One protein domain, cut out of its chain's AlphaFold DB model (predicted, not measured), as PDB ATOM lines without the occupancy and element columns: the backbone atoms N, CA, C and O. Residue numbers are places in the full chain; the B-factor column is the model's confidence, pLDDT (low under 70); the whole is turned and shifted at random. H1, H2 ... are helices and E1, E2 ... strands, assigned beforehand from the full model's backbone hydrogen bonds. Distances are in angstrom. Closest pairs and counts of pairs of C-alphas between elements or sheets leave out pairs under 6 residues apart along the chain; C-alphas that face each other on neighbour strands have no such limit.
ATOM      1  N   ARG A  11     -76.859 -54.577 156.246       35.34
ATOM      2  CA  ARG A  11     -75.705 -53.660 156.158       35.34
ATOM      3  C   ARG A  11     -75.544 -53.008 154.780       35.34
ATOM      4  O   ARG A  11     -75.113 -51.858 154.717       35.34
ATOM      5  N   VAL A  12     -75.927 -53.685 153.696       45.16
ATOM      6  CA  VAL A  12     -75.886 -53.127 152.328       45.16
ATOM      7  C   VAL A  12     -77.049 -52.141 152.106       45.16
ATOM      8  O   VAL A  12     -76.917 -51.160 151.373       45.16
ATOM      9  N   GLU A  13     -78.160 -52.325 152.827       48.47
ATOM     10  CA  GLU A  13     -79.383 -51.518 152.721       48.47
ATOM     11  C   GLU A  13     -79.289 -50.157 153.428       48.47
ATOM     12  O   GLU A  13     -79.775 -49.165 152.887       48.47
ATOM     13  N   LYS A  14     -78.569 -50.039 154.556       38.91
ATOM     14  CA  LYS A  14     -78.382 -48.755 155.279       38.91
ATOM     15  C   LYS A  14     -77.810 -47.623 154.405       38.91
ATOM     16  O   LYS A  14     -78.167 -46.457 154.589       38.91
ATOM     17  N   LYS A  15     -76.942 -47.949 153.439       40.25
ATOM     18  CA  LYS A  15     -76.311 -46.975 152.522       40.25
ATOM     19  C   LYS A  15     -77.262 -46.507 151.410       40.25
ATOM     20  O   LYS A  15     -77.175 -45.360 150.976       40.25
ATOM     21  N   LEU A  16     -78.194 -47.365 150.985       45.31
ATOM     22  CA  LEU A  16     -79.333 -46.994 150.136       45.31
ATOM     23  C   LEU A  16     -80.345 -46.147 150.928       45.31
ATOM     24  O   LEU A  16     -80.885 -45.179 150.400       45.31
ATOM     25  N   TRP A  17     -80.528 -46.470 152.211       49.91
ATOM     26  CA  TRP A  17     -81.532 -45.903 153.114       49.91
ATOM     27  C   TRP A  17     -81.322 -44.430 153.483       49.91
ATOM     28  O   TRP A  17     -82.254 -43.633 153.411       49.91
ATOM     29  N   LYS A  18     -80.075 -44.019 153.756       45.78
ATOM     30  CA  LYS A  18     -79.717 -42.598 153.976       45.78
ATOM     31  C   LYS A  18     -79.967 -41.693 152.754       45.78
ATOM     32  O   LYS A  18     -79.803 -40.480 152.845       45.78
ATOM     33  N   ARG A  19     -80.321 -42.261 151.593       48.66
ATOM     34  CA  ARG A  19     -80.378 -41.578 150.289       48.66
ATOM     35  C   ARG A  19     -81.787 -41.493 149.687       48.66
ATOM     36  O   ARG A  19     -81.916 -41.018 148.560       48.66
ATOM     37  N   PHE A  20     -82.831 -41.918 150.408       52.94
ATOM     38  CA  PHE A  20     -84.221 -41.899 149.920       52.94
ATOM     39  C   PHE A  20     -84.836 -40.502 149.770       52.94
ATOM     40  O   PHE A  20     -85.904 -40.389 149.168       52.94
ATOM     41  N   GLY A  21     -84.136 -39.438 150.178       51.50
ATOM     42  CA  GLY A  21     -84.403 -38.102 149.655       51.50
ATOM     43  C   GLY A  21     -84.306 -38.148 148.128       51.50
ATOM     44  O   GLY A  21     -83.212 -38.162 147.560       51.50
ATOM     45  N   SER A  22     -85.459 -38.206 147.452       52.91
ATOM     46  CA  SER A  22     -85.634 -38.526 146.019       52.91
ATOM     47  C   SER A  22     -84.852 -37.635 145.035       52.91
ATOM     48  O   SER A  22     -84.848 -37.890 143.823       52.91
ATOM     49  N   LYS A  23     -84.185 -36.609 145.570       55.31
ATOM     50  CA  LYS A  23     -83.352 -35.603 144.915       55.31
ATOM     51  C   LYS A  23     -81.898 -36.056 144.675       55.31
ATOM     52  O   LYS A  23     -81.262 -35.492 143.796       55.31
ATOM     53  N   LYS A  24     -81.371 -37.069 145.389       65.12
ATOM     54  CA  LYS A  24     -79.940 -37.479 145.317       65.12
ATOM     55  C   LYS A  24     -79.665 -38.841 144.648       65.12
ATOM     56  O   LYS A  24     -78.546 -39.352 144.739       65.12
ATOM     57  N   ILE A  25     -80.660 -39.443 143.991       77.75
ATOM     58  CA  ILE A  25     -80.561 -40.758 143.329       77.75
ATOM     59  C   ILE A  25     -81.042 -40.692 141.876       77.75
ATOM     60  O   ILE A  25     -81.983 -39.970 141.544       77.75
ATOM     61  N   THR A  26     -80.396 -41.461 140.996       85.88
ATOM     62  CA  THR A  26     -80.688 -41.452 139.552       85.88
ATOM     63  C   THR A  26     -82.061 -42.065 139.241       85.88
ATOM     64  O   THR A  26     -82.559 -42.888 140.016       85.88
ATOM     65  N   PRO A  27     -82.684 -41.755 138.084       86.94
ATOM     66  CA  PRO A  27     -83.942 -42.385 137.677       86.94
ATOM     67  C   PRO A  27     -83.885 -43.919 137.691       86.94
ATOM     68  O   PRO A  27     -84.799 -44.559 138.204       86.94
ATOM     69  N   ARG A  28     -82.775 -44.508 137.224       88.25
ATOM     70  CA  ARG A  28     -82.559 -45.963 137.226       88.25
ATOM     71  C   ARG A  28     -82.510 -46.536 138.645       88.25
ATOM     72  O   ARG A  28     -83.086 -47.591 138.897       88.25
ATOM     73  N   GLN A  29     -81.849 -45.849 139.578       88.50
ATOM     74  CA  GLN A  29     -81.826 -46.249 140.989       88.50
ATOM     75  C   GLN A  29     -83.214 -46.149 141.626       88.50
ATOM     76  O   GLN A  29     -83.616 -47.075 142.324       88.50
ATOM     77  N   ARG A  30     -83.980 -45.085 141.332       89.44
ATOM     78  CA  ARG A  30     -85.371 -44.955 141.799       89.44
ATOM     79  C   ARG A  30     -86.248 -46.093 141.303       89.44
ATOM     80  O   ARG A  30     -87.019 -46.634 142.082       89.44
ATOM     81  N   GLU A  31     -86.129 -46.479 140.035       92.31
ATOM     82  CA  GLU A  31     -86.908 -47.597 139.496       92.31
ATOM     83  C   GLU A  31     -86.568 -48.929 140.167       92.31
ATOM     84  O   GLU A  31     -87.485 -49.675 140.513       92.31
ATOM     85  N   LYS A  32     -85.277 -49.203 140.403       91.56
ATOM     86  CA  LYS A  32     -84.842 -50.385 141.162       91.56
ATOM     87  C   LYS A  32     -85.383 -50.363 142.595       91.56
ATOM     88  O   LYS A  32     -85.943 -51.359 143.036       91.56
ATOM     89  N   GLY A  33     -85.275 -49.226 143.284       91.12
ATOM     90  CA  GLY A  33     -85.784 -49.061 144.646       91.12
ATOM     91  C   GLY A  33     -87.301 -49.226 144.730       91.12
ATOM     92  O   GLY A  33     -87.790 -50.000 145.543       91.12
ATOM     93  N   ALA A  34     -88.058 -48.587 143.833       94.69
ATOM     94  CA  ALA A  34     -89.511 -48.732 143.782       94.69
ATOM     95  C   ALA A  34     -89.937 -50.174 143.481       94.69
ATOM     96  O   ALA A  34     -90.926 -50.635 144.043       94.69
ATOM     97  N   LYS A  35     -89.214 -50.890 142.608       95.75
ATOM     98  CA  LYS A  35     -89.459 -52.316 142.356       95.75
ATOM     99  C   LYS A  35     -89.249 -53.130 143.634       95.75
ATOM    100  O   LYS A  35     -90.168 -53.824 144.052       95.75
ATOM    101  N   TRP A  36     -88.101 -52.957 144.287       95.69
ATOM    102  CA  TRP A  36     -87.776 -53.664 145.524       95.69
ATOM    103  C   TRP A  36     -88.803 -53.393 146.633       95.69
ATOM    104  O   TRP A  36     -89.305 -54.337 147.233       95.69
ATOM    105  N   ILE A  37     -89.207 -52.134 146.852       95.75
ATOM    106  CA  ILE A  37     -90.252 -51.798 147.835       95.75
ATOM    107  C   ILE A  37     -91.544 -52.551 147.511       95.75
ATOM    108  O   ILE A  37     -92.166 -53.118 148.400       95.75
ATOM    109  N   LYS A  38     -91.967 -52.578 146.244       96.25
ATOM    110  CA  LYS A  38     -93.223 -53.233 145.854       96.25
ATOM    111  C   LYS A  38     -93.227 -54.748 146.055       96.25
ATOM    112  O   LYS A  38     -94.314 -55.313 146.205       96.25
ATOM    113  N   GLU A  39     -92.048 -55.363 146.006       96.56
ATOM    114  CA  GLU A  39     -91.816 -56.797 146.205       96.56
ATOM    115  C   GLU A  39     -91.674 -57.170 147.688       96.56
ATOM    116  O   GLU A  39     -92.027 -58.284 148.054       96.56
ATOM    117  N   ASN A  40     -91.207 -56.246 148.538       96.00
ATOM    118  CA  ASN A  40     -90.860 -56.537 149.936       96.00
ATOM    119  C   ASN A  40     -91.770 -55.853 150.972       96.00
ATOM    120  O   ASN A  40     -91.783 -56.250 152.134       96.00
ATOM    121  N   ALA A  41     -92.536 -54.827 150.595       96.00
ATOM    122  CA  ALA A  41     -93.484 -54.182 151.497       96.00
ATOM    123  C   ALA A  41     -94.722 -55.058 151.720       96.00
ATOM    124  O   ALA A  41     -95.282 -55.598 150.765       96.00
ATOM    125  N   THR A  42     -95.214 -55.095 152.964       96.69
ATOM    126  CA  THR A  42     -96.445 -55.810 153.346       96.69
ATOM    127  C   THR A  42     -97.634 -55.422 152.466       96.69
ATOM    128  O   THR A  42     -98.425 -56.271 152.071       96.69
ATOM    129  N   SER A  43     -97.762 -54.135 152.134       97.81
ATOM    130  CA  SER A  43     -98.706 -53.652 151.131       97.81
ATOM    131  C   SER A  43     -98.286 -52.287 150.580       97.81
ATOM    132  O   SER A  43     -97.494 -51.568 151.187       97.81
ATOM    133  N   TRP A  44     -98.831 -51.924 149.421       98.19
ATOM    134  CA  TRP A  44     -98.715 -50.601 148.817       98.19
ATOM    135  C   TRP A  44     -99.933 -50.311 147.937       98.19
ATOM    136  O   TRP A  44    -100.634 -51.227 147.508       98.19
ATOM    137  N   GLY A  45    -100.156 -49.030 147.646       98.12
ATOM    138  CA  GLY A  45    -101.205 -48.565 146.742       98.12
ATOM    139  C   GLY A  45    -100.831 -47.240 146.080       98.12
ATOM    140  O   GLY A  45     -99.984 -46.501 146.586       98.12
ATOM    141  N   VAL A  46    -101.442 -46.941 144.936       98.44
ATOM    142  CA  VAL A  46    -101.194 -45.749 144.127       98.44
ATOM    143  C   VAL A  46    -102.505 -45.040 143.798       98.44
ATOM    144  O   VAL A  46    -103.367 -45.517 143.073       98.44
ATOM    145  N   GLY A  47    -102.622 -43.806 144.268       98.06
ATOM    146  CA  GLY A  47    -103.754 -42.957 143.943       98.06
ATOM    147  C   GLY A  47    -103.458 -42.029 142.779       98.06
ATOM    148  O   GLY A  47    -102.551 -41.203 142.863       98.06
ATOM    149  N   GLU A  48    -104.271 -42.099 141.727       97.62
ATOM    150  CA  GLU A  48    -104.231 -41.142 140.621       97.62
ATOM    151  C   GLU A  48    -105.529 -40.323 140.523       97.62
ATOM    152  O   GLU A  48    -106.654 -40.810 140.715       97.62
ATOM    153  N   VAL A  49    -105.361 -39.043 140.193       97.62
ATOM    154  CA  VAL A  49    -106.434 -38.114 139.831       97.62
ATOM    155  C   VAL A  49    -106.076 -37.436 138.513       97.62
ATOM    156  O   VAL A  49    -104.928 -37.046 138.291       97.62
ATOM    157  N   SER A  50    -107.056 -37.327 137.620       96.94
ATOM    158  CA  SER A  50    -106.846 -36.753 136.294       96.94
ATOM    159  C   SER A  50    -106.670 -35.236 136.367       96.94
ATOM    160  O   SER A  50    -107.142 -34.580 137.297       96.94
ATOM    161  N   THR A  51    -106.049 -34.656 135.339       97.00
ATOM    162  CA  THR A  51    -105.925 -33.197 135.229       97.00
ATOM    163  C   THR A  51    -107.286 -32.493 135.198       97.00
ATOM    164  O   THR A  51    -107.417 -31.422 135.774       97.00
ATOM    165  N   SER A  52    -108.320 -33.117 134.620       96.38
ATOM    166  CA  SER A  52    -109.697 -32.595 134.666       96.38
ATOM    167  C   SER A  52    -110.212 -32.463 136.107       96.38
ATOM    168  O   SER A  52    -110.729 -31.416 136.487       96.38
ATOM    169  N   VAL A  53    -109.985 -33.478 136.950       96.69
ATOM    170  CA  VAL A  53    -110.359 -33.420 138.373       96.69
ATOM    171  C   VAL A  53    -109.562 -32.348 139.116       96.69
ATOM    172  O   VAL A  53    -110.135 -31.657 139.952       96.69
ATOM    173  N   ILE A  54    -108.270 -32.189 138.809       97.75
ATOM    174  CA  ILE A  54    -107.433 -31.129 139.395       97.75
ATOM    175  C   ILE A  54    -107.985 -29.751 139.027       97.75
ATOM    176  O   ILE A  54    -108.217 -28.954 139.925       97.75
ATOM    177  N   ASN A  55    -108.257 -29.504 137.743       96.56
ATOM    178  CA  ASN A  55    -108.793 -28.225 137.266       96.56
ATOM    179  C   ASN A  55    -110.185 -27.919 137.848       96.56
ATOM    180  O   ASN A  55    -110.537 -26.761 137.997       96.56
ATOM    181  N   ARG A  56    -110.985 -28.942 138.178       96.62
ATOM    182  CA  ARG A  56    -112.317 -28.759 138.776       96.62
ATOM    183  C   ARG A  56    -112.283 -28.535 140.289       96.62
ATOM    184  O   ARG A  56    -113.092 -27.787 140.815       96.62
ATOM    185  N   LEU A  57    -111.433 -29.268 141.010       95.69
ATOM    186  CA  LEU A  57    -111.454 -29.298 142.481       95.69
ATOM    187  C   LEU A  57    -110.343 -28.464 143.130       95.69
ATOM    188  O   LEU A  57    -110.357 -28.280 144.349       95.69
ATOM    189  N   GLY A  58    -109.359 -28.027 142.352       96.50
ATOM    190  CA  GLY A  58    -108.122 -27.450 142.853       96.50
ATOM    191  C   GLY A  58    -107.148 -28.504 143.390       96.50
ATOM    192  O   GLY A  58    -107.487 -29.663 143.676       96.50
ATOM    193  N   MET A  59    -105.891 -28.087 143.547       93.88
ATOM    194  CA  MET A  59    -104.791 -29.010 143.824       93.88
ATOM    195  C   MET A  59    -104.912 -29.680 145.202       93.88
ATOM    196  O   MET A  59    -104.724 -30.888 145.323       93.88
ATOM    197  N   ALA A  60    -105.314 -28.930 146.233       94.88
ATOM    198  CA  ALA A  60    -105.437 -29.449 147.595       94.88
ATOM    199  C   ALA A  60    -106.480 -30.578 147.712       94.88
ATOM    200  O   ALA A  60    -106.201 -31.637 148.283       94.88
ATOM    201  N   LYS A  61    -107.682 -30.388 147.147       96.44
ATOM    202  CA  LYS A  61    -108.739 -31.413 147.165       96.44
ATOM    203  C   LYS A  61    -108.344 -32.618 146.308       96.44
ATOM    204  O   LYS A  61    -108.546 -33.754 146.735       96.44
ATOM    205  N   ALA A  62    -107.730 -32.395 145.146       97.19
ATOM    206  CA  ALA A  62    -107.270 -33.478 144.283       97.19
ATOM    207  C   ALA A  62    -106.163 -34.329 144.938       97.19
ATOM    208  O   ALA A  62    -106.233 -35.556 144.867       97.19
ATOM    209  N   THR A  63    -105.210 -33.717 145.648       95.75
ATOM    210  CA  THR A  63    -104.185 -34.444 146.418       95.75
ATOM    211  C   THR A  63    -104.809 -35.304 147.515       95.75
ATOM    212  O   THR A  63    -104.494 -36.490 147.615       95.75
ATOM    213  N   LYS A  64    -105.766 -34.764 148.285       97.00
ATOM    214  CA  LYS A  64    -106.509 -35.534 149.304       97.00
ATOM    215  C   LYS A  64    -107.270 -36.712 148.681       97.00
ATOM    216  O   LYS A  64    -107.272 -37.807 149.237       97.00
ATOM    217  N   THR A  65    -107.873 -36.522 147.508       97.75
ATOM    218  CA  THR A  65    -108.552 -37.596 146.764       97.75
ATOM    219  C   THR A  65    -107.582 -38.678 146.296       97.75
ATOM    220  O   THR A  65    -107.873 -39.860 146.466       97.75
ATOM    221  N   ALA A  66    -106.423 -38.305 145.745       98.00
ATOM    222  CA  ALA A  66    -105.384 -39.263 145.375       98.00
ATOM    223  C   ALA A  66    -104.920 -40.066 146.602       98.00
ATOM    224  O   ALA A  66    -104.892 -41.290 146.554       98.00
ATOM    225  N   PHE A  67    -104.676 -39.409 147.736       97.88
ATOM    226  CA  PHE A  67    -104.278 -40.093 148.966       97.88
ATOM    227  C   PHE A  67    -105.325 -41.117 149.445       97.88
ATOM    228  O   PHE A  67    -104.998 -42.255 149.775       97.88
ATOM    229  N   ARG A  68    -106.618 -40.765 149.441       98.00
ATOM    230  CA  ARG A  68    -107.681 -41.724 149.804       98.00
ATOM    231  C   ARG A  68    -107.695 -42.942 148.878       98.00
ATOM    232  O   ARG A  68    -107.860 -44.064 149.351       98.00
ATOM    233  N   LYS A  69    -107.475 -42.737 147.574       98.38
ATOM    234  CA  LYS A  69    -107.360 -43.833 146.601       98.38
ATOM    235  C   LYS A  69    -106.154 -44.731 146.888       98.38
ATOM    236  O   LYS A  69    -106.321 -45.946 146.877       98.38
ATOM    237  N   SER A  70    -104.983 -44.167 147.211       98.31
ATOM    238  CA  SER A  70    -103.798 -44.977 147.540       98.31
ATOM    239  C   SER A  70    -104.006 -45.818 148.798       98.31
ATOM    240  O   SER A  70    -103.621 -46.983 148.816       98.31
ATOM    241  N   VAL A  71    -104.665 -45.270 149.825       98.00
ATOM    242  CA  VAL A  71    -105.026 -46.025 151.039       98.00
ATOM    243  C   VAL A  71    -106.010 -47.152 150.716       98.00
ATOM    244  O   VAL A  71    -105.844 -48.270 151.200       98.00
ATOM    245  N   SER A  72    -107.021 -46.887 149.882       97.81
ATOM    246  CA  SER A  72    -107.990 -47.906 149.464       97.81
ATOM    247  C   SER A  72    -107.327 -49.062 148.710       97.81
ATOM    248  O   SER A  72    -107.629 -50.221 148.982       97.81
ATOM    249  N   GLU A  73    -106.413 -48.765 147.784       98.12
ATOM    250  CA  GLU A  73    -105.673 -49.793 147.042       98.12
ATOM    251  C   GLU A  73    -104.748 -50.597 147.963       98.12
ATOM    252  O   GLU A  73    -104.755 -51.827 147.914       98.12
ATOM    253  N   ALA A  74    -104.026 -49.922 148.865       98.00
ATOM    254  CA  ALA A  74    -103.166 -50.588 149.839       98.00
ATOM    255  C   ALA A  74    -103.960 -51.539 150.749       98.00
ATOM    256  O   ALA A  74    -103.522 -52.656 151.005       98.00
ATOM    257  N   ARG A  75    -105.160 -51.153 151.196       97.69
ATOM    258  CA  ARG A  75    -106.035 -52.037 151.984       97.69
ATOM    259  C   ARG A  75    -106.532 -53.232 151.198       97.69
ATOM    260  O   ARG A  75    -106.474 -54.343 151.707       97.69
ATOM    261  N   LYS A  76    -106.974 -53.018 149.953       97.12
ATOM    262  CA  LYS A  76    -107.403 -54.114 149.076       97.12
ATOM    263  C   LYS A  76    -106.291 -55.150 148.923       97.12
ATOM    264  O   LYS A  76    -106.555 -56.341 148.990       97.12
ATOM    265  N   ARG A  77    -105.048 -54.691 148.754       97.19
ATOM    266  CA  ARG A  77    -103.873 -55.556 148.604       97.19
ATOM    267  C   ARG A  77    -103.432 -56.212 149.918       97.19
ATOM    268  O   ARG A  77    -102.899 -57.310 149.884       97.19
ATOM    269  N   LEU A  78    -103.666 -55.549 151.050       96.88
ATOM    270  CA  LEU A  78    -103.369 -56.062 152.389       96.88
ATOM    271  C   LEU A  78    -104.409 -57.090 152.875       96.88
ATOM    272  O   LEU A  78    -104.090 -57.916 153.720       96.88
ATOM    273  N   GLY A  79    -105.653 -57.003 152.395       96.75
ATOM    274  CA  GLY A  79    -106.769 -57.845 152.843       96.75
ATOM    275  C   GLY A  79    -107.339 -57.472 154.218       96.75
ATOM    276  O   GLY A  79    -108.249 -58.135 154.702       96.75
ATOM    277  N   LYS A  80    -106.836 -56.408 154.855       94.25
ATOM    278  CA  LYS A  80    -107.304 -55.914 156.160       94.25
ATOM    279  C   LYS A  80    -107.171 -54.395 156.284       94.25
ATOM    280  O   LYS A  80    -106.670 -53.711 155.385       94.25
ATOM    281  N   SER A  81    -107.657 -53.858 157.403       94.06
ATOM    282  CA  SER A  81    -107.571 -52.428 157.706       94.06
ATOM    283  C   SER A  81    -106.129 -51.981 157.993       94.06
ATOM    284  O   SER A  81    -105.275 -52.798 158.326       94.06
ATOM    285  N   ILE A  82    -105.863 -50.682 157.820       96.88
ATOM    286  CA  ILE A  82    -104.591 -50.050 158.201       96.88
ATOM    287  C   ILE A  82    -104.844 -49.310 159.510       96.88
ATOM    288  O   ILE A  82    -105.718 -48.442 159.543       96.88
ATOM    289  N   ASP A  83    -104.081 -49.626 160.551       96.31
ATOM    290  CA  ASP A  83    -104.350 -49.143 161.910       96.31
ATOM    291  C   ASP A  83    -104.043 -47.651 162.077       96.31
ATOM    292  O   ASP A  83    -104.823 -46.907 162.673       96.31
ATOM    293  N   TYR A  84    -102.939 -47.188 161.486       97.69
ATOM    294  CA  TYR A  84    -102.445 -45.825 161.652       97.69
ATOM    295  C   TYR A  84    -101.767 -45.306 160.379       97.69
ATOM    296  O   TYR A  84    -101.144 -46.072 159.642       97.69
ATOM    297  N   LEU A  85    -101.881 -44.002 160.107       98.19
ATOM    298  CA  LEU A  85    -101.306 -43.373 158.915       98.19
ATOM    299  C   LEU A  85    -100.242 -42.340 159.279       98.19
ATOM    300  O   LEU A  85    -100.517 -41.383 159.997       98.19
ATOM    301  N   LEU A  86     -99.048 -42.496 158.708       98.00
ATOM    302  CA  LEU A  86     -98.018 -41.459 158.691       98.00
ATOM    303  C   LEU A  86     -98.125 -40.696 157.372       98.00
ATOM    304  O   LEU A  86     -98.145 -41.314 156.305       98.00
ATOM    305  N   ILE A  87     -98.232 -39.371 157.437       96.69
ATOM    306  CA  ILE A  87     -98.532 -38.528 156.277       96.69
ATOM    307  C   ILE A  87     -97.534 -37.384 156.209       96.69
ATOM    308  O   ILE A  87     -97.200 -36.781 157.225       96.69
ATOM    309  N   ASP A  88     -97.059 -37.076 155.008       94.38
ATOM    310  CA  ASP A  88     -96.149 -35.956 154.802       94.38
ATOM    311  C   ASP A  88     -96.909 -34.621 154.902       94.38
ATOM    312  O   ASP A  88     -97.856 -34.367 154.156       94.38
ATOM    313  N   ALA A  89     -96.487 -33.789 155.850       89.38
ATOM    314  CA  ALA A  89     -96.903 -32.414 156.126       89.38
ATOM    315  C   ALA A  89     -98.365 -32.132 156.542       89.38
ATOM    316  O   ALA A  89     -98.582 -31.149 157.247       89.38
ATOM    317  N   PHE A  90     -99.377 -32.918 156.157       92.06
ATOM    318  CA  PHE A  90    -100.782 -32.564 156.444       92.06
ATOM    319  C   PHE A  90    -101.721 -33.750 156.679       92.06
ATOM    320  O   PHE A  90    -101.517 -34.856 156.191       92.06
ATOM    321  N   PHE A  91    -102.816 -33.489 157.397       94.31
ATOM    322  CA  PHE A  91    -103.884 -34.462 157.637       94.31
ATOM    323  C   PHE A  91    -104.782 -34.663 156.414       94.31
ATOM    324  O   PHE A  91    -105.069 -33.731 155.651       94.31
ATOM    325  N   ILE A  92    -105.319 -35.876 156.280       96.75
ATOM    326  CA  ILE A  92    -106.243 -36.237 155.205       96.75
ATOM    327  C   ILE A  92    -107.625 -36.496 155.810       96.75
ATOM    328  O   ILE A  92    -107.845 -37.537 156.427       96.75
ATOM    329  N   PRO A  93    -108.598 -35.584 155.637       95.50
ATOM    330  CA  PRO A  93    -109.941 -35.807 156.159       95.50
ATOM    331  C   PRO A  93    -110.626 -36.971 155.429       95.50
ATOM    332  O   PRO A  93    -110.244 -37.310 154.307       95.50
ATOM    333  N   TYR A  94    -111.674 -37.547 156.017       95.75
ATOM    334  CA  TYR A  94    -112.542 -38.552 155.377       95.75
ATOM    335  C   TYR A  94    -111.812 -39.807 154.857       95.75
ATOM    336  O   TYR A  94    -112.157 -40.351 153.807       95.75
ATOM    337  N   VAL A  95    -110.778 -40.275 155.563       96.69
ATOM    338  CA  VAL A  95    -110.198 -41.603 155.318       96.69
ATOM    339  C   VAL A  95    -110.977 -42.614 156.155       96.69
ATOM    340  O   VAL A  95    -110.822 -42.664 157.374       96.69
ATOM    341  N   ARG A  96    -111.839 -43.417 155.517       92.56
ATOM    342  CA  ARG A  96    -112.655 -44.447 156.195       92.56
ATOM    343  C   ARG A  96    -111.771 -45.293 157.114       92.56
ATOM    344  O   ARG A  96    -110.786 -45.823 156.622       92.56
ATOM    345  N   GLY A  97    -112.079 -45.422 158.403       94.06
ATOM    346  CA  GLY A  97    -111.290 -46.224 159.355       94.06
ATOM    347  C   GLY A  97    -109.984 -45.597 159.876       94.06
ATOM    348  O   GLY A  97    -109.363 -46.175 160.758       94.06
ATOM    349  N   ASN A  98    -109.577 -44.416 159.391       97.31
ATOM    350  CA  ASN A  98    -108.478 -43.634 159.973       97.31
ATOM    351  C   ASN A  98    -108.930 -42.174 160.178       97.31
ATOM    352  O   ASN A  98    -108.593 -41.311 159.359       97.31
ATOM    353  N   PRO A  99    -109.712 -41.872 161.235       96.31
ATOM    354  CA  PRO A  99    -110.029 -40.490 161.604       96.31
ATOM    355  C   PRO A  99    -108.757 -39.720 162.001       96.31
ATOM    356  O   PRO A  99    -107.683 -40.310 162.099       96.31
ATOM    357  N   LYS A 100    -108.866 -38.408 162.263       95.19
ATOM    358  CA  LYS A 100    -107.710 -37.542 162.584       95.19
ATOM    359  C   LYS A 100    -106.823 -38.109 163.706       95.19
ATOM    360  O   LYS A 100    -105.611 -38.079 163.563       95.19
ATOM    361  N   GLY A 101    -107.408 -38.699 164.755       96.81
ATOM    362  CA  GLY A 101    -106.658 -39.326 165.859       96.81
ATOM    363  C   GLY A 101    -105.857 -40.584 165.485       96.81
ATOM    364  O   GLY A 101    -105.021 -41.030 166.259       96.81
ATOM    365  N   ARG A 102    -106.075 -41.152 164.290       97.88
ATOM    366  CA  ARG A 102    -105.306 -42.282 163.731       97.88
ATOM    367  C   ARG A 102    -104.384 -41.860 162.584       97.88
ATOM    368  O   ARG A 102    -104.087 -42.652 161.685       97.88
ATOM    369  N   GLN A 103    -103.994 -40.589 162.570       98.19
ATOM    370  CA  GLN A 103    -103.082 -40.013 161.592       98.19
ATOM    371  C   GLN A 103    -102.029 -39.168 162.306       98.19
ATOM    372  O   GLN A 103    -102.354 -38.427 163.229       98.19
ATOM    373  N   MET A 104    -100.795 -39.206 161.812       98.00
ATOM    374  CA  MET A 104     -99.734 -38.285 162.208       98.00
ATOM    375  C   MET A 104     -99.181 -37.589 160.967       98.00
ATOM    376  O   MET A 104     -98.632 -38.236 160.071       98.00
ATOM    377  N   ALA A 105     -99.340 -36.267 160.920       96.94
ATOM    378  CA  ALA A 105     -98.716 -35.418 159.917       96.94
ATOM    379  C   ALA A 105     -97.279 -35.093 160.348       96.94
ATOM    380  O   ALA A 105     -97.058 -34.599 161.451       96.94
ATOM    381  N   ILE A 106     -96.306 -35.374 159.485       96.12
ATOM    382  CA  ILE A 106     -94.878 -35.197 159.760       96.12
ATOM    383  C   ILE A 106     -94.318 -34.211 158.743       96.12
ATOM    384  O   ILE A 106     -94.326 -34.488 157.546       96.12
ATOM    385  N   VAL A 107     -93.814 -33.067 159.201       93.44
ATOM    386  CA  VAL A 107     -93.118 -32.107 158.330       93.44
ATOM    387  C   VAL A 107     -91.804 -32.719 157.844       93.44
ATOM    388  O   VAL A 107     -91.004 -33.170 158.675       93.44
ATOM    389  N   ALA A 108     -91.586 -32.698 156.524       88.19
ATOM    390  CA  ALA A 108     -90.498 -33.415 155.850       88.19
ATOM    391  C   ALA A 108     -90.532 -34.912 156.197       88.19
ATOM    392  O   ALA A 108     -89.550 -35.512 156.643       88.19
ATOM    393  N   GLY A 109     -91.723 -35.503 156.084       89.31
ATOM    394  CA  GLY A 109     -91.974 -36.872 156.505       89.31
ATOM    395  C   GLY A 109     -91.172 -37.894 155.705       89.31
ATOM    396  O   GLY A 109     -90.812 -38.934 156.245       89.31
ATOM    397  N   ASP A 110     -90.841 -37.596 154.449       87.12
ATOM    398  CA  ASP A 110     -90.014 -38.447 153.592       87.12
ATOM    399  C   ASP A 110     -88.547 -38.536 154.044       87.12
ATOM    400  O   ASP A 110     -87.866 -39.507 153.716       87.12
ATOM    401  N   GLU A 111     -88.068 -37.577 154.837       87.31
ATOM    402  CA  GLU A 111     -86.732 -37.605 155.446       87.31
ATOM    403  C   GLU A 111     -86.721 -38.294 156.819       87.31
ATOM    404  O   GLU A 111     -85.682 -38.782 157.263       87.31
ATOM    405  N   LYS A 112     -87.880 -38.362 157.486       88.69
ATOM    406  CA  LYS A 112     -88.017 -38.828 158.878       88.69
ATOM    407  C   LYS A 112     -88.691 -40.192 159.016       88.69
ATOM    408  O   LYS A 112     -88.541 -40.847 160.043       88.69
ATOM    409  N   SER A 113     -89.447 -40.625 158.011       93.00
ATOM    410  CA  SER A 113     -90.246 -41.846 158.048       93.00
ATOM    411  C   SER A 113     -90.032 -42.701 156.813       93.00
ATOM    412  O   SER A 113     -90.145 -42.267 155.668       93.00
ATOM    413  N   LEU A 114     -89.793 -43.978 157.070       91.25
ATOM    414  CA  LEU A 114     -89.441 -44.962 156.058       91.25
ATOM    415  C   LEU A 114     -90.630 -45.350 155.193       91.25
ATOM    416  O   LEU A 114     -90.492 -45.526 153.983       91.25
ATOM    417  N   SER A 115     -91.812 -45.432 155.802       94.44
ATOM    418  CA  SER A 115     -93.055 -45.676 155.079       94.44
ATOM    419  C   SER A 115     -93.407 -44.497 154.170       94.44
ATOM    420  O   SER A 115     -93.813 -44.720 153.029       94.44
ATOM    421  N   ILE A 116     -93.172 -43.257 154.620       95.00
ATOM    422  CA  ILE A 116     -93.381 -42.057 153.796       95.00
ATOM    423  C   ILE A 116     -92.359 -42.015 152.654       95.00
ATOM    424  O   ILE A 116     -92.747 -41.874 151.496       95.00
ATOM    425  N   ALA A 117     -91.072 -42.221 152.942       91.44
ATOM    426  CA  ALA A 117     -90.012 -42.267 151.935       91.44
ATOM    427  C   ALA A 117     -90.294 -43.318 150.843       91.44
ATOM    428  O   ALA A 117     -90.185 -43.042 149.641       91.44
ATOM    429  N   ALA A 118     -90.718 -44.517 151.253       94.00
ATOM    430  CA  ALA A 118     -91.089 -45.600 150.353       94.00
ATOM    431  C   ALA A 118     -92.309 -45.241 149.484       94.00
ATOM    432  O   ALA A 118     -92.281 -45.435 148.262       94.00
ATOM    433  N   ALA A 119     -93.356 -44.663 150.082       96.00
ATOM    434  CA  ALA A 119     -94.543 -44.205 149.363       96.00
ATOM    435  C   ALA A 119     -94.204 -43.107 148.337       96.00
ATOM    436  O   ALA A 119     -94.613 -43.200 147.176       96.00
ATOM    437  N   SER A 120     -93.390 -42.120 148.723       94.31
ATOM    438  CA  SER A 120     -92.910 -41.044 147.846       94.31
ATOM    439  C   SER A 120     -92.096 -41.578 146.665       94.31
ATOM    440  O   SER A 120     -92.273 -41.124 145.529       94.31
ATOM    441  N   MET A 121     -91.253 -42.595 146.882       93.56
ATOM    442  CA  MET A 121     -90.512 -43.260 145.805       93.56
ATOM    443  C   MET A 121     -91.442 -43.975 144.817       93.56
ATOM    444  O   MET A 121     -91.293 -43.802 143.601       93.56
ATOM    445  N   ILE A 122     -92.420 -44.739 145.317       96.62
ATOM    446  CA  ILE A 122     -93.425 -45.403 144.475       96.62
ATOM    447  C   ILE A 122     -94.204 -44.366 143.660       96.62
ATOM    448  O   ILE A 122     -94.317 -44.514 142.440       96.62
ATOM    449  N   ALA A 123     -94.698 -43.308 144.307       96.25
ATOM    450  CA  ALA A 123     -95.469 -42.251 143.661       96.25
ATOM    451  C   ALA A 123     -94.656 -41.544 142.565       96.25
ATOM    452  O   ALA A 123     -95.148 -41.352 141.447       96.25
ATOM    453  N   LYS A 124     -93.386 -41.216 142.839       94.12
ATOM    454  CA  LYS A 124     -92.502 -40.556 141.872       94.12
ATOM    455  C   LYS A 124     -92.230 -41.427 140.652       94.12
ATOM    456  O   LYS A 124     -92.383 -40.955 139.526       94.12
ATOM    457  N   VAL A 125     -91.856 -42.692 140.855       95.81
ATOM    458  CA  VAL A 125     -91.594 -43.625 139.746       95.81
ATOM    459  C   VAL A 125     -92.858 -43.863 138.927       95.81
ATOM    460  O   VAL A 125     -92.808 -43.850 137.697       95.81
ATOM    461  N   TYR A 126     -94.001 -44.027 139.592       97.62
ATOM    462  CA  TYR A 126     -95.283 -44.176 138.918       97.62
ATOM    463  C   TYR A 126     -95.602 -42.960 138.039       97.62
ATOM    464  O   TYR A 126     -95.877 -43.106 136.845       97.62
ATOM    465  N   ARG A 127     -95.477 -41.744 138.586       96.94
ATOM    466  CA  ARG A 127     -95.758 -40.521 137.831       96.94
ATOM    467  C   ARG A 127     -94.780 -40.301 136.678       96.94
ATOM    468  O   ARG A 127     -95.207 -39.938 135.581       96.94
ATOM    469  N   ASP A 128     -93.487 -40.534 136.891       95.56
ATOM    470  CA  ASP A 128     -92.474 -40.376 135.845       95.56
ATOM    471  C   ASP A 128     -92.751 -41.317 134.658       95.56
ATOM    472  O   ASP A 128     -92.620 -40.894 133.505       95.56
ATOM    473  N   ARG A 129     -93.213 -42.552 134.917       96.69
ATOM    474  CA  ARG A 129     -93.628 -43.510 133.874       96.69
ATOM    475  C   ARG A 129     -94.829 -43.018 133.070       96.69
ATOM    476  O   ARG A 129     -94.812 -43.128 131.842       96.69
ATOM    477  N   ILE A 130     -95.834 -42.426 133.721       96.94
ATOM    478  CA  ILE A 130     -96.981 -41.815 133.026       96.94
ATOM    479  C   ILE A 130     -96.507 -40.709 132.083       96.94
ATOM    480  O   ILE A 130     -96.888 -40.695 130.914       96.94
ATOM    481  N   MET A 131     -95.645 -39.811 132.561       97.19
ATOM    482  CA  MET A 131     -95.161 -38.687 131.755       97.19
ATOM    483  C   MET A 131     -94.261 -39.124 130.604       97.19
ATOM    484  O   MET A 131     -94.357 -38.570 129.510       97.19
ATOM    485  N   LEU A 132     -93.444 -40.161 130.808       96.31
ATOM    486  CA  LEU A 132     -92.680 -40.798 129.737       96.31
ATOM    487  C   LEU A 132     -93.605 -41.383 128.666       96.31
ATOM    488  O   LEU A 132     -93.442 -41.074 127.487       96.31
ATOM    489  N   LYS A 133     -94.605 -42.180 129.062       96.94
ATOM    490  CA  LYS A 133     -95.579 -42.769 128.130       96.94
ATOM    491  C   LYS A 133     -96.360 -41.688 127.382       96.94
ATOM    492  O   LYS A 133     -96.597 -41.818 126.184       96.94
ATOM    493  N   LEU A 134     -96.746 -40.619 128.072       96.25
ATOM    494  CA  LEU A 134     -97.482 -39.508 127.481       96.25
ATOM    495  C   LEU A 134     -96.619 -38.719 126.487       96.25
ATOM    496  O   LEU A 134     -97.082 -38.441 125.385       96.25
ATOM    497  N   GLY A 135     -95.365 -38.428 126.841       96.81
ATOM    498  CA  GLY A 135     -94.416 -37.703 125.993       96.81
ATOM    499  C   GLY A 135     -93.961 -38.467 124.745       96.81
ATOM    500  O   GLY A 135     -93.530 -37.836 123.787       96.81
ATOM    501  N   LYS A 136     -94.085 -39.802 124.722       96.56
ATOM    502  CA  LYS A 136     -93.826 -40.619 123.521       96.56
ATOM    503  C   LYS A 136     -94.926 -40.511 122.459       96.56
ATOM    504  O   LYS A 136     -94.689 -40.873 121.313       96.56
ATOM    505  N   LYS A 137     -96.129 -40.041 122.811       97.31
ATOM    506  CA  LYS A 137     -97.239 -39.947 121.850       97.31
ATOM    507  C   LYS A 137     -96.942 -38.861 120.806       97.31
ATOM    508  O   LYS A 137     -96.629 -37.745 121.228       97.31
TER     509      LYS A 137
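What this domain is: This is residues 11 to 137 of the 174 residues of the protein "Ribonuclease" of Candidatus Woesebacteria bacterium GW2011_GWC2_45_9 (UniProt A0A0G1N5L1). The long helix H6 runs through the middle, with H2 crossing it on one side and, on the other side, a second long helix H4 set off from it; the small strand pair E1 and E2 sits near the beginning of H6. H1 and H3 lie far out at opposite extremes, and residues 130 to 137 stick out. The printed part has 127 residues, mostly helix, in the order H1 H2 H3 H4 E1 E2 H5 H6, with E1 and E2 parallel. It is compact, with a radius of gyration of the C-alphas of 15.1 A and spans of 40 by 39 by 29 A.

Where its parts are: H1 is residues 11 to 17, beginning at C-alpha 11 (-75.705, -53.660, 156.158). H2, residues 27 to 40, is 20.0 A long. H3 is residues 51 to 57; H4, residues 59 to 78, is 28.4 A long. E1 is residues 85 to 88, E2 103 to 106 and H5 109 to 112. H6, residues 114 to 135, is 31.3 A long and ends at C-alpha 135 (-94.416, -37.703, 125.993).

How they stand to each other: H6 touches H2 with residues 118 to 125 alone, closest at the C-alphas of Ala 34 and Ile 122, 5.2 A, at a steep tilt of 55 degrees, opposite ways. H5 and H6 touch only at the corner, closest at the C-alphas of Asp 110 and Ala 117, 4.2 A. The closest C-alphas of E1 and H6, Ile 87 and Ile 116, are 6.7 A apart. N 104 and O 85 are within hydrogen-bond range, 2.8 A. H3 and H4 only just touch, and only at the corner, with 3 pairs of C-alphas within 8 A; the closest are Ile 54 and Ala 62, 5.4 A. H4 and H6 are apart; H1 and H6 only just, at 8.5 A between their closest C-alphas. H2, H3, H4 and H6 have every O i to N i+4 pair within hydrogen-bond range; H1 has 1 of 3, beside 2 of 4 O i to N i+3 pairs, and H5 is too short for an i+4 pair.

The domain as a whole: The C-alphas farthest apart, of Arg 11 and Arg 56, are 47.6 A apart. The printed part has no cut. The link from E1 to E2 is long. Residues 11 to 24 have pLDDT under 70.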